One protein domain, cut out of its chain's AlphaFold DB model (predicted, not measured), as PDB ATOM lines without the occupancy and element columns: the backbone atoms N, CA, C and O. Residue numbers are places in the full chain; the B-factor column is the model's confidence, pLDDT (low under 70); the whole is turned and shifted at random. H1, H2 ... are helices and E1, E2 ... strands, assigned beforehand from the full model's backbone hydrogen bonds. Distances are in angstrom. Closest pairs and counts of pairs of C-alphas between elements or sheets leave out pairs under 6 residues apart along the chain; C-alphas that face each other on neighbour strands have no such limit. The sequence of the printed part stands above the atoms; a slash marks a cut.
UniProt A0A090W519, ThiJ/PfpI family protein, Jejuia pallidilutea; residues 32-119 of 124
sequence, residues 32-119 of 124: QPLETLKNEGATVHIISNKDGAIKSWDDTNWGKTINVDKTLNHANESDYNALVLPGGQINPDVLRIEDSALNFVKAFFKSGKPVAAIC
ATOM      1  N   GLN A  32      36.842 -31.097 -22.207       76.62
ATOM      2  CA  GLN A  32      37.717 -31.615 -23.266       76.62
ATOM      3  C   GLN A  32      37.622 -30.823 -24.581       76.62
ATOM      4  O   GLN A  32      38.666 -30.387 -25.081       76.62
ATOM      5  N   PRO A  33      36.430 -30.581 -25.164       74.44
ATOM      6  CA  PRO A  33      36.343 -29.793 -26.388       74.44
ATOM      7  C   PRO A  33      36.681 -28.327 -26.142       74.44
ATOM      8  O   PRO A  33      37.317 -27.722 -26.995       74.44
ATOM      9  N   LEU A  34      36.338 -27.747 -24.987       81.25
ATOM     10  CA  LEU A  34      36.711 -26.366 -24.679       81.25
ATOM     11  C   LEU A  34      38.233 -26.181 -24.661       81.25
ATOM     12  O   LEU A  34      38.735 -25.225 -25.250       81.25
ATOM     13  N   GLU A  35      38.968 -27.088 -24.018       81.38
ATOM     14  CA  GLU A  35      40.429 -27.024 -23.977       81.38
ATOM     15  C   GLU A  35      41.038 -27.284 -25.356       81.38
ATOM     16  O   GLU A  35      41.911 -26.534 -25.786       81.38
ATOM     17  N   THR A  36      40.517 -28.268 -26.095       80.00
ATOM     18  CA  THR A  36      40.983 -28.598 -27.451       80.00
ATOM     19  C   THR A  36      40.785 -27.427 -28.409       80.00
ATOM     20  O   THR A  36      41.724 -27.015 -29.084       80.00
ATOM     21  N   LEU A  37      39.593 -26.829 -28.425       81.62
ATOM     22  CA  LEU A  37      39.263 -25.693 -29.282       81.62
ATOM     23  C   LEU A  37      40.114 -24.463 -28.948       81.62
ATOM     24  O   LEU A  37      40.602 -23.795 -29.859       81.62
ATOM     25  N   LYS A  38      40.344 -24.186 -27.657       81.81
ATOM     26  CA  LYS A  38      41.254 -23.112 -27.230       81.81
ATOM     27  C   LYS A  38      42.697 -23.388 -27.653       81.81
ATOM     28  O   LYS A  38      43.374 -22.471 -28.107       81.81
ATOM     29  N   ASN A  39      43.155 -24.634 -27.541       79.12
ATOM     30  CA  ASN A  39      44.496 -25.047 -27.960       79.12
ATOM     31  C   ASN A  39      44.671 -24.941 -29.490       79.12
ATOM     32  O   ASN A  39      45.723 -24.535 -29.973       79.12
ATOM     33  N   GLU A  40      43.606 -25.190 -30.257       80.50
ATOM     34  CA  GLU A  40      43.573 -24.970 -31.711       80.50
ATOM     35  C   GLU A  40      43.438 -23.487 -32.129       80.50
ATOM     36  O   GLU A  40      43.426 -23.188 -33.328       80.50
ATOM     37  N   GLY A  41      43.364 -22.553 -31.169       79.94
ATOM     38  CA  GLY A  41      43.293 -21.107 -31.409       79.94
ATOM     39  C   GLY A  41      41.878 -20.553 -31.625       79.94
ATOM     40  O   GLY A  41      41.726 -19.387 -31.998       79.94
ATOM     41  N   ALA A  42      40.838 -21.357 -31.391       85.88
ATOM     42  CA  ALA A  42      39.454 -20.905 -31.471       85.88
ATOM     43  C   ALA A  42      39.060 -20.096 -30.226       85.88
ATOM     44  O   ALA A  42      39.402 -20.431 -29.090       85.88
ATOM     45  N   THR A  43      38.256 -19.056 -30.429       88.25
ATOM     46  CA  THR A  43      37.598 -18.337 -29.336       88.25
ATOM     47  C   THR A  43      36.304 -19.056 -28.982       88.25
ATOM     48  O   THR A  43      35.373 -19.095 -29.784       88.25
ATOM     49  N   VAL A  44      36.237 -19.630 -27.785       87.81
ATOM     50  CA  VAL A  44      35.076 -20.394 -27.315       87.81
ATOM     51  C   VAL A  44      34.304 -19.573 -26.292       87.81
ATOM     52  O   VAL A  44      34.879 -19.198 -25.272       87.81
ATOM     53  N   HIS A  45      33.016 -19.325 -26.539       88.50
ATOM     54  CA  HIS A  45      32.120 -18.681 -25.574       88.50
ATOM     55  C   HIS A  45      31.082 -19.673 -25.068       88.50
ATOM     56  O   HIS A  45      30.473 -20.400 -25.854       88.50
ATOM     57  N   ILE A  46      30.848 -19.650 -23.760       87.44
ATOM     58  CA  ILE A  46      29.818 -20.459 -23.115       87.44
ATOM     59  C   ILE A  46      28.536 -19.645 -23.081       87.44
ATOM     60  O   ILE A  46      28.491 -18.561 -22.497       87.44
ATOM     61  N   ILE A  47      27.515 -20.175 -23.736       86.69
ATOM     62  CA  ILE A  47      26.187 -19.599 -23.824       86.69
ATOM     63  C   ILE A  47      25.250 -20.425 -22.957       86.69
ATOM     64  O   ILE A  47      25.238 -21.651 -23.051       86.69
ATOM     65  N   SER A  48      24.456 -19.757 -22.127       84.88
ATOM     66  CA  SER A  48      23.451 -20.412 -21.290       84.88
ATOM     67  C   SER A  48      22.138 -19.635 -21.260       84.88
ATOM     68  O   SER A  48      22.065 -18.499 -21.728       84.88
ATOM     69  N   ASN A  49      21.082 -20.238 -20.719       79.75
ATOM     70  CA  ASN A  49      19.808 -19.555 -20.484       79.75
ATOM     71  C   ASN A  49      19.887 -18.561 -19.315       79.75
ATOM     72  O   ASN A  49      19.188 -17.552 -19.332       79.75
ATOM     73  N   LYS A  50      20.774 -18.807 -18.346       75.56
ATOM     74  CA  LYS A  50      21.023 -17.917 -17.206       75.56
ATOM     75  C   LYS A  50      22.407 -17.276 -17.273       75.56
ATOM     76  O   LYS A  50      23.352 -17.882 -17.779       75.56
ATOM     77  N   ASP A  51      22.538 -16.063 -16.749       77.69
ATOM     78  CA  ASP A  51      23.843 -15.459 -16.493       77.69
ATOM     79  C   ASP A  51      24.472 -16.015 -15.202       77.69
ATOM     80  O   ASP A  51      23.832 -16.695 -14.395       77.69
ATOM     81  N   GLY A  52      25.770 -15.767 -15.030       82.75
ATOM     82  CA  GLY A  52      26.523 -16.209 -13.862       82.75
ATOM     83  C   GLY A  52      27.321 -17.473 -14.142       82.75
ATOM     84  O   GLY A  52      28.260 -17.455 -14.938       82.75
ATOM     85  N   ALA A  53      27.008 -18.561 -13.444       81.44
ATOM     86  CA  ALA A  53      27.788 -19.787 -13.526       81.44
ATOM     87  C   ALA A  53      26.881 -21.022 -13.569       81.44
ATOM     88  O   ALA A  53      25.920 -21.136 -12.804       81.44
ATOM     89  N   ILE A  54      27.199 -21.940 -14.476       82.25
ATOM     90  CA  ILE A  54      26.529 -23.232 -14.629       82.25
ATOM     91  C   ILE A  54      27.380 -24.319 -13.991       82.25
ATOM     92  O   ILE A  54      28.612 -24.247 -13.995       82.25
ATOM     93  N   LYS A  55      26.732 -25.332 -13.430       81.81
ATOM     94  CA  LYS A  55      27.426 -26.407 -12.718       81.81
ATOM     95  C   LYS A  55      27.356 -27.714 -13.494       81.81
ATOM     96  O   LYS A  55      26.291 -28.076 -13.984       81.81
ATOM     97  N   SER A  56      28.482 -28.412 -13.598       80.06
ATOM     98  CA  SER A  56      28.537 -29.724 -14.235       80.06
ATOM     99  C   SER A  56      27.869 -30.778 -13.352       80.06
ATOM    100  O   SER A  56      27.917 -30.685 -12.121       80.06
ATOM    101  N   TRP A  57      27.292 -31.799 -13.976       72.44
ATOM    102  CA  TRP A  57      26.894 -33.037 -13.313       72.44
ATOM    103  C   TRP A  57      28.022 -34.057 -13.471       72.44
ATOM    104  O   TRP A  57      28.604 -34.151 -14.547       72.44
ATOM    105  N   ASP A  58      28.381 -34.743 -12.391       70.94
ATOM    106  CA  ASP A  58      29.391 -35.806 -12.361       70.94
ATOM    107  C   ASP A  58      28.714 -37.019 -11.711       70.94
ATOM    108  O   ASP A  58      28.745 -37.167 -10.488       70.94
ATOM    109  N   ASP A  59      27.994 -37.794 -12.534       65.69
ATOM    110  CA  ASP A  59      27.222 -39.012 -12.207       65.69
ATOM    111  C   ASP A  59      26.186 -38.876 -11.067       65.69
ATOM    112  O   ASP A  59      24.973 -38.930 -11.279       65.69
ATOM    113  N   THR A  60      26.660 -38.668  -9.839       60.00
ATOM    114  CA  THR A  60      25.884 -38.575  -8.594       60.00
ATOM    115  C   THR A  60      26.110 -37.277  -7.816       60.00
ATOM    116  O   THR A  60      25.428 -37.054  -6.817       60.00
ATOM    117  N   ASN A  61      27.025 -36.399  -8.246       67.19
ATOM    118  CA  ASN A  61      27.323 -35.151  -7.546       67.19
ATOM    119  C   ASN A  61      27.463 -33.946  -8.476       67.19
ATOM    120  O   ASN A  61      27.919 -34.025  -9.615       67.19
ATOM    121  N   TRP A  62      27.126 -32.777  -7.933       73.81
ATOM    122  CA  TRP A  62      27.426 -31.503  -8.568       73.81
ATOM    123  C   TRP A  62      28.940 -31.283  -8.622       73.81
ATOM    124  O   TRP A  62      29.589 -31.141  -7.584       73.81
ATOM    125  N   GLY A  63      29.483 -31.205  -9.830       75.44
ATOM    126  CA  GLY A  63      30.910 -31.082 -10.081       75.44
ATOM    127  C   GLY A  63      31.386 -29.634 -10.199       75.44
ATOM    128  O   GLY A  63      31.097 -28.769  -9.368       75.44
ATOM    129  N   LYS A  64      32.176 -29.384 -11.247       79.12
ATOM    130  CA  LYS A  64      32.814 -28.093 -11.506       79.12
ATOM    131  C   LYS A  64      31.793 -27.059 -11.958       79.12
ATOM    132  O   LYS A  64      30.942 -27.332 -12.796       79.12
ATOM    133  N   THR A  65      31.955 -25.841 -11.469       81.50
ATOM    134  CA  THR A  65      31.225 -24.687 -11.986       81.50
ATOM    135  C   THR A  65      32.028 -24.029 -13.101       81.50
ATOM    136  O   THR A  65      33.257 -23.949 -13.019       81.50
ATOM    137  N   ILE A  66      31.345 -23.554 -14.136       82.44
ATOM    138  CA  ILE A  66      31.939 -22.754 -15.198       82.44
ATOM    139  C   ILE A  66      31.120 -21.488 -15.420       82.44
ATOM    140  O   ILE A  66      29.890 -21.500 -15.356       82.44
ATOM    141  N   ASN A  67      31.819 -20.380 -15.637       83.75
ATOM    142  CA  ASN A  67      31.184 -19.096 -15.875       83.75
ATOM    143  C   ASN A  67      30.574 -19.056 -17.273       83.75
ATOM    144  O   ASN A  67      31.177 -19.503 -18.251       83.75
ATOM    145  N   VAL A  68      29.370 -18.503 -17.339       86.31
ATOM    146  CA  VAL A  68      28.667 -18.217 -18.581       86.31
ATOM    147  C   VAL A  68      29.224 -16.913 -19.141       86.31
ATOM    148  O   VAL A  68      29.306 -15.909 -18.437       86.31
ATOM    149  N   ASP A  69      29.610 -16.939 -20.412       86.56
ATOM    150  CA  ASP A  69      30.181 -15.790 -21.119       86.56
ATOM    151  C   ASP A  69      29.069 -14.896 -21.684       86.56
ATOM    152  O   ASP A  69      29.132 -13.669 -21.621       86.56
ATOM    153  N   LYS A  70      28.009 -15.521 -22.219       85.50
ATOM    154  CA  LYS A  70      26.823 -14.829 -22.734       85.50
ATOM    155  C   LYS A  70      25.539 -15.578 -22.414       85.50
ATOM    156  O   LYS A  70      25.502 -16.802 -22.395       85.50
ATOM    157  N   THR A  71      24.450 -14.847 -22.247       85.00
ATOM    158  CA  THR A  71      23.116 -15.448 -22.208       85.00
ATOM    159  C   THR A  71      22.574 -15.658 -23.618       85.00
ATOM    160  O   THR A  71      22.931 -14.925 -24.541       85.00
ATOM    161  N   LEU A  72      21.682 -16.636 -23.787       79.00
ATOM    162  CA  LEU A  72      20.977 -16.914 -25.044       79.00
ATOM    163  C   LEU A  72      20.302 -15.662 -25.622       79.00
ATOM    164  O   LEU A  72      20.355 -15.448 -26.826       79.00
ATOM    165  N   ASN A  73      19.748 -14.792 -24.770       77.94
ATOM    166  CA  ASN A  73      19.130 -13.533 -25.204       77.94
ATOM    167  C   ASN A  73      20.132 -12.499 -25.747       77.94
ATOM    168  O   ASN A  73      19.738 -11.596 -26.477       77.94
ATOM    169  N   HIS A  74      21.410 -12.600 -25.377       79.75
ATOM    170  CA  HIS A  74      22.469 -11.669 -25.787       79.75
ATOM    171  C   HIS A  74      23.441 -12.281 -26.806       79.75
ATOM    172  O   HIS A  74      24.415 -11.636 -27.213       79.75
ATOM    173  N   ALA A  75      23.215 -13.531 -27.204       81.12
ATOM    174  CA  ALA A  75      24.021 -14.217 -28.192       81.12
ATOM    175  C   ALA A  75      23.282 -14.272 -29.529       81.12
ATOM    176  O   ALA A  75      22.169 -14.776 -29.610       81.12
ATOM    177  N   ASN A  76      23.939 -13.809 -30.592       82.31
ATOM    178  CA  ASN A  76      23.454 -13.987 -31.956       82.31
ATOM    179  C   ASN A  76      24.246 -15.099 -32.631       82.31
ATOM    180  O   ASN A  76      25.464 -15.175 -32.488       82.31
ATOM    181  N   GLU A  77      23.567 -15.937 -33.405       80.69
ATOM    182  CA  GLU A  77      24.196 -16.961 -34.236       80.69
ATOM    183  C   GLU A  77      25.205 -16.356 -35.210       80.69
ATOM    184  O   GLU A  77      26.220 -16.971 -35.532       80.69
ATOM    185  N   SER A  78      24.935 -15.136 -35.675       83.81
ATOM    186  CA  SER A  78      25.745 -14.377 -36.629       83.81
ATOM    187  C   SER A  78      27.188 -14.155 -36.162       83.81
ATOM    188  O   SER A  78      28.099 -14.273 -36.980       83.81
ATOM    189  N   ASP A  79      27.405 -13.945 -34.858       85.88
ATOM    190  CA  ASP A  79      28.726 -13.732 -34.249       85.88
ATOM    191  C   ASP A  79      29.615 -14.981 -34.232       85.88
ATOM    192  O   ASP A  79      30.834 -14.874 -34.072       85.88
ATOM    193  N   TYR A  80      29.022 -16.165 -34.373       87.69
ATOM    194  CA  TYR A  80      29.716 -17.438 -34.236       87.69
ATOM    195  C   TYR A  80      29.826 -18.163 -35.574       87.69
ATOM    196  O   TYR A  80      28.978 -18.059 -36.462       87.69
ATOM    197  N   ASN A  81      30.899 -18.928 -35.729       85.44
ATOM    198  CA  ASN A  81      31.137 -19.763 -36.897       85.44
ATOM    199  C   ASN A  81      30.578 -21.173 -36.723       85.44
ATOM    200  O   ASN A  81      30.244 -21.797 -37.723       85.44
ATOM    201  N   ALA A  82      30.483 -21.661 -35.486       85.25
ATOM    202  CA  ALA A  82      29.969 -22.986 -35.170       85.25
ATOM    203  C   ALA A  82      29.241 -22.988 -33.824       85.25
ATOM    204  O   ALA A  82      29.551 -22.177 -32.945       85.25
ATOM    205  N   LEU A  83      28.311 -23.928 -33.676       84.50
ATOM    206  CA  LEU A  83      27.620 -24.224 -32.425       84.50
ATOM    207  C   LEU A  83      28.010 -25.620 -31.944       84.50
ATOM    208  O   LEU A  83      28.011 -26.563 -32.729       84.50
ATOM    209  N   VAL A  84      28.311 -25.752 -30.661       83.44
ATOM    210  CA  VAL A  84      28.590 -27.018 -29.989       83.44
ATOM    211  C   VAL A  84      27.566 -27.207 -28.876       83.44
ATOM    212  O   VAL A  84      27.377 -26.333 -28.031       83.44
ATOM    213  N   LEU A  85      26.905 -28.357 -28.892       79.38
ATOM    214  CA  LEU A  85      25.912 -28.785 -27.919       79.38
ATOM    215  C   LEU A  85      26.516 -29.949 -27.120       79.38
ATOM    216  O   LEU A  85      26.451 -31.085 -27.593       79.38
ATOM    217  N   PRO A  86      27.174 -29.697 -25.975       71.81
ATOM    218  CA  PRO A  86      27.577 -30.758 -25.064       71.81
ATOM    219  C   PRO A  86      26.337 -31.467 -24.523       71.81
ATOM    220  O   PRO A  86      25.305 -30.839 -24.270       71.81
ATOM    221  N   GLY A  87      26.437 -32.772 -24.347       61.62
ATOM    222  CA  GLY A  87      25.404 -33.599 -23.765       61.62
ATOM    223  C   GLY A  87      25.389 -33.479 -22.245       61.62
ATOM    224  O   GLY A  87      25.731 -32.448 -21.649       61.62
ATOM    225  N   GLY A  88      24.902 -34.537 -21.616       57.25
ATOM    226  CA  GLY A  88      24.584 -34.594 -20.198       57.25
ATOM    227  C   GLY A  88      23.150 -35.055 -19.993       57.25
ATOM    228  O   GLY A  88      22.315 -34.961 -20.886       57.25
ATOM    229  N   GLN A  89      22.859 -35.576 -18.809       50.09
ATOM    230  CA  GLN A  89      21.557 -36.177 -18.514       50.09
ATOM    231  C   GLN A  89      20.450 -35.127 -18.292       50.09
ATOM    232  O   GLN A  89      19.275 -35.429 -18.453       50.09
ATOM    233  N   ILE A  90      20.826 -33.892 -17.935       51.97
ATOM    234  CA  ILE A  90      19.901 -32.796 -17.581       51.97
ATOM    235  C   ILE A  90      19.906 -31.690 -18.652       51.97
ATOM    236  O   ILE A  90      18.878 -31.077 -18.940       51.97
ATOM    237  N   ASN A  91      21.055 -31.474 -19.297       54.81
ATOM    238  CA  ASN A  91      21.280 -30.428 -20.294       54.81
ATOM    239  C   ASN A  91      20.302 -30.474 -21.503       54.81
ATOM    240  O   ASN A  91      19.705 -29.444 -21.813       54.81
ATOM    241  N   PRO A  92      20.055 -31.621 -22.175       54.91
ATOM    242  CA  PRO A  92      19.155 -31.680 -23.328       54.91
ATOM    243  C   PRO A  92      17.670 -31.579 -22.951       54.91
ATOM    244  O   PRO A  92      16.888 -31.121 -23.783       54.91
ATOM    245  N   ASP A  93      17.278 -31.968 -21.733       58.31
ATOM    246  CA  ASP A  93      15.899 -31.845 -21.244       58.31
ATOM    247  C   ASP A  93      15.547 -30.379 -20.981       58.31
ATOM    248  O   ASP A  93      14.547 -29.876 -21.489       58.31
ATOM    249  N   VAL A  94      16.425 -29.643 -20.295       59.75
ATOM    250  CA  VAL A  94      16.218 -28.212 -20.024       59.75
ATOM    251  C   VAL A  94      16.315 -27.384 -21.312       59.75
ATOM    252  O   VAL A  94      15.478 -26.516 -21.554       59.75
ATOM    253  N   LEU A  95      17.272 -27.688 -22.197       62.06
ATOM    254  CA  LEU A  95      17.401 -27.000 -23.490       62.06
ATOM    255  C   LEU A  95      16.241 -27.303 -24.455       62.06
ATOM    256  O   LEU A  95      15.973 -26.490 -25.340       62.06
ATOM    257  N   ARG A  96      15.545 -28.441 -24.308       60.72
ATOM    258  CA  ARG A  96      14.334 -28.758 -25.091       60.72
ATOM    259  C   ARG A  96      13.132 -27.910 -24.709       60.72
ATOM    260  O   ARG A  96      12.249 -27.738 -25.544       60.72
ATOM    261  N   ILE A  97      13.081 -27.455 -23.463       58.66
ATOM    262  CA  ILE A  97      11.956 -26.689 -22.923       58.66
ATOM    263  C   ILE A  97      12.178 -25.187 -23.159       58.66
ATOM    264  O   ILE A  97      11.223 -24.429 -23.274       58.66
ATOM    265  N   GLU A  98      13.433 -24.758 -23.304       69.00
ATOM    266  CA  GLU A  98      13.782 -23.366 -23.573       69.00
ATOM    267  C   GLU A  98      13.634 -23.001 -25.063       69.00
ATOM    268  O   GLU A  98      14.499 -23.285 -25.899       69.00
ATOM    269  N   ASP A  99      12.562 -22.277 -25.396       71.81
ATOM    270  CA  ASP A  99      12.302 -21.758 -26.747       71.81
ATOM    271  C   ASP A  99      13.470 -20.933 -27.315       71.81
ATOM    272  O   ASP A  99      13.771 -21.011 -28.509       71.81
ATOM    273  N   SER A 100      14.177 -20.175 -26.470       74.00
ATOM    274  CA  SER A 100      15.349 -19.388 -26.879       74.00
ATOM    275  C   SER A 100      16.506 -20.268 -27.357       74.00
ATOM    276  O   SER A 100      17.167 -19.942 -28.343       74.00
ATOM    277  N   ALA A 101      16.728 -21.414 -26.707       74.81
ATOM    278  CA  ALA A 101      17.764 -22.372 -27.085       74.81
ATOM    279  C   ALA A 101      17.432 -23.032 -28.431       74.81
ATOM    280  O   ALA A 101      18.277 -23.109 -29.327       74.81
ATOM    281  N   LEU A 102      16.168 -23.433 -28.606       78.06
ATOM    282  CA  LEU A 102      15.656 -23.976 -29.861       78.06
ATOM    283  C   LEU A 102      15.739 -22.959 -31.001       78.06
ATOM    284  O   LEU A 102      16.151 -23.320 -32.105       78.06
ATOM    285  N   ASN A 103      15.372 -21.700 -30.758       81.56
ATOM    286  CA  ASN A 103      15.474 -20.637 -31.755       81.56
ATOM    287  C   ASN A 103      16.924 -20.373 -32.150       81.56
ATOM    288  O   ASN A 103      17.201 -20.237 -33.341       81.56
ATOM    289  N   PHE A 104      17.850 -20.381 -31.191       82.06
ATOM    290  CA  PHE A 104      19.273 -20.240 -31.471       82.06
ATOM    291  C   PHE A 104      19.768 -21.384 -32.362       82.06
ATOM    292  O   PHE A 104      20.277 -21.137 -33.451       82.06
ATOM    293  N   VAL A 105      19.521 -22.642 -31.983       81.62
ATOM    294  CA  VAL A 105      19.896 -23.815 -32.793       81.62
ATOM    295  C   VAL A 105      19.273 -23.743 -34.193       81.62
ATOM    296  O   VAL A 105      19.981 -23.886 -35.191       81.62
ATOM    297  N   LYS A 106      17.969 -23.448 -34.299       82.38
ATOM    298  CA  LYS A 106      17.274 -23.267 -35.587       82.38
ATOM    299  C   LYS A 106      17.903 -22.160 -36.432       82.38
ATOM    300  O   LYS A 106      17.994 -22.323 -37.646       82.38
ATOM    301  N   ALA A 107      18.350 -21.063 -35.825       85.06
ATOM    302  CA  ALA A 107      19.024 -19.975 -36.524       85.06
ATOM    303  C   ALA A 107      20.375 -20.419 -37.115       85.06
ATOM    304  O   ALA A 107      20.667 -20.094 -38.269       85.06
ATOM    305  N   PHE A 108      21.155 -21.242 -36.399       84.12
ATOM    306  CA  PHE A 108      22.372 -21.861 -36.952       84.12
ATOM    307  C   PHE A 108      22.061 -22.797 -38.121       84.12
ATOM    308  O   PHE A 108      22.713 -22.694 -39.162       84.12
ATOM    309  N   PHE A 109      21.042 -23.652 -37.980       81.62
ATOM    310  CA  PHE A 109      20.597 -24.539 -39.060       81.62
ATOM    311  C   PHE A 109      20.143 -23.751 -40.293       81.62
ATOM    312  O   PHE A 109      20.552 -24.061 -41.409       81.62
ATOM    313  N   LYS A 110      19.348 -22.693 -40.102       84.50
ATOM    314  CA  LYS A 110      18.871 -21.824 -41.188       84.50
ATOM    315  C   LYS A 110      20.010 -21.055 -41.857       84.50
ATOM    316  O   LYS A 110      19.974 -20.845 -43.065       84.50
ATOM    317  N   SER A 111      21.025 -20.671 -41.090       82.56
ATOM    318  CA  SER A 111      22.230 -20.012 -41.600       82.56
ATOM    319  C   SER A 111      23.197 -20.971 -42.306       82.56
ATOM    320  O   SER A 111      24.220 -20.519 -42.816       82.56
ATOM    321  N   GLY A 112      22.928 -22.283 -42.313       80.50
ATOM    322  CA  GLY A 112      23.828 -23.292 -42.880       80.50
ATOM    323  C   GLY A 112      25.156 -23.414 -42.126       80.50
ATOM    324  O   GLY A 112      26.153 -23.861 -42.691       80.50
ATOM    325  N   LYS A 113      25.195 -22.978 -40.861       83.31
ATOM    326  CA  LYS A 113      26.402 -23.020 -40.033       83.31
ATOM    327  C   LYS A 113      26.565 -24.405 -39.400       83.31
ATOM    328  O   LYS A 113      25.566 -25.036 -39.057       83.31
ATOM    329  N   PRO A 114      27.806 -24.881 -39.205       82.31
ATOM    330  CA  PRO A 114      28.055 -26.169 -38.571       82.31
ATOM    331  C   PRO A 114      27.553 -26.189 -37.121       82.31
ATOM    332  O   PRO A 114      27.894 -25.319 -36.316       82.31
ATOM    333  N   VAL A 115      26.773 -27.221 -36.800       81.44
ATOM    334  CA  VAL A 115      26.311 -27.545 -35.446       81.44
ATOM    335  C   VAL A 115      26.856 -28.923 -35.086       81.44
ATOM    336  O   VAL A 115      26.599 -29.895 -35.793       81.44
ATOM    337  N   ALA A 116      27.614 -29.009 -34.000       78.12
ATOM    338  CA  ALA A 116      28.127 -30.252 -33.446       78.12
ATOM    339  C   ALA A 116      27.378 -30.564 -32.151       78.12
ATOM    340  O   ALA A 116      27.303 -29.719 -31.266       78.12
ATOM    341  N   ALA A 117      26.839 -31.770 -32.022       73.50
ATOM    342  CA  ALA A 117      26.322 -32.270 -30.754       73.50
ATOM    343  C   ALA A 117      27.283 -33.339 -30.238       73.50
ATOM    344  O   ALA A 117      27.611 -34.276 -30.966       73.50
ATOM    345  N   ILE A 118      27.762 -33.172 -29.009       68.56
ATOM    346  CA  ILE A 118      28.621 -34.138 -28.333       68.56
ATOM    347  C   ILE A 118      27.703 -34.894 -27.389       68.56
ATOM    348  O   ILE A 118      27.194 -34.310 -26.447       68.56
ATOM    349  N   CYS A 119      27.426 -36.151 -27.700       60.72
ATOM    350  CA  CYS A 119      26.701 -37.049 -26.820       60.72
ATOM    351  C   CYS A 119      27.540 -38.314 -26.719       60.72
ATOM    352  O   CYS A 119      27.683 -39.056 -27.694       60.72
TER     353      CYS A 119
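AT A GLANCE: This is residues 32 to 119 of the 124 residues of the protein "ThiJ/PfpI family protein" of Jejuia pallidilutea (UniProt A0A090W519). E1 and E4, near each other, lie in the middle of a small body, and E5 runs side by side with E4 as a parallel pair on which H3 packs with its residues 104 to 109. The hairpin of E2 and E3 lies to one side of this body; H1 sits by the first part of E1, and residues 36 to 41, of which 36 to 39 belong to H1, stick out. The printed part has 88 residues with three named helices and five named strands, in the order H1, E1, E2, E3, E4, H2, H3, E5. There are two sheets of two strands, E2 and E3 antiparallel and E4 and E5 parallel, and the class is mixed, helices and strands. The whole is compact, with a radius of gyration of the C-alphas of 13.0 A, and the C-alphas span 38 by 33 by 24 A.

IN THESE COORDINATES: The printed part begins with H1, residues 32 to 39, whose first C-alpha is at (37.717, -31.615, -23.266). E1 is residues 43 to 48 and measures 16.4 A from first to last C-alpha. E2, residues 53 to 58, is 16.1 A long, and E3, residues 61 to 67, is 18.5 A long. E4 is residues 82 to 86, 13.0 A long, with C-alpha 82 at (29.969, -22.986, -35.170). H2 is residues 91 to 97, and H3, the longest helix, is residues 99 to 110, 15.9 A long. E5, residues 115 to 118, ends with C-alpha 118 at (28.621, -34.138, -28.333).

HOW THE PARTS SIT: H1 has 4 pairs of C-alphas within 8 A of E1, the closest being those of Leu 34 and Val 44, 6.7 A apart. E1 pairs with no named strand, but its residues 47 to 48 pair with residues 70 to 71, parallel, in a stretch too short to be named. The closest C-alphas of E1 and E3 are those of Ile 46 and Asn 67, 7.5 A apart. E2 and E3 form a hairpin, antiparallel at 149 degrees, with N 56 and O 64 within hydrogen-bond range at 2.8 A and N 58 and O 61 at 2.9 A. E1 and E4 are near each other, with 7 pairs of C-alphas within 10 A. E4 and E5 are parallel at 21 degrees, with N 85 and O 116, and N 118 and O 85, within hydrogen-bond range at 2.8 A each. E4, H2, H3 and E5 make a strand-helix-strand unit, two parallel neighbour strands with helices between them in the chain, and its crossover is right-handed. The closest C-alphas of H3 and E4 are those of Leu 83 and Phe 108, 7.3 A apart; those of H3 and E5 are Phe 108 and Val 115, 7.1 A apart. H2 and H3 touch only at the corner by their link, and only just, with 3 pairs of C-alphas within 8 A; the closest are those of Leu 95 and Ala 101, 5.9 A apart. Their lines are about perpendicular, at 82 degrees. H3 touches H2 with residues 101 to 102 alone. Among the pairs that are apart are H1 and E4, E2 and H3, and E3 and E4. In H1, H2 and H3 every O i to N i+4 pair is within hydrogen-bond range.

THE WHOLE: The two C-alphas farthest apart are those of Thr 60 and Ser 111, at 38.0 A. The printed part has no cut. The link from E3 to E4 is long, residues 68 to 81; the other links are tight. The mean pLDDT of the printed part is 77.1, and it is under 70 at residues 59 to 61, 87 to 98 and 118 to 119 of this predicted model.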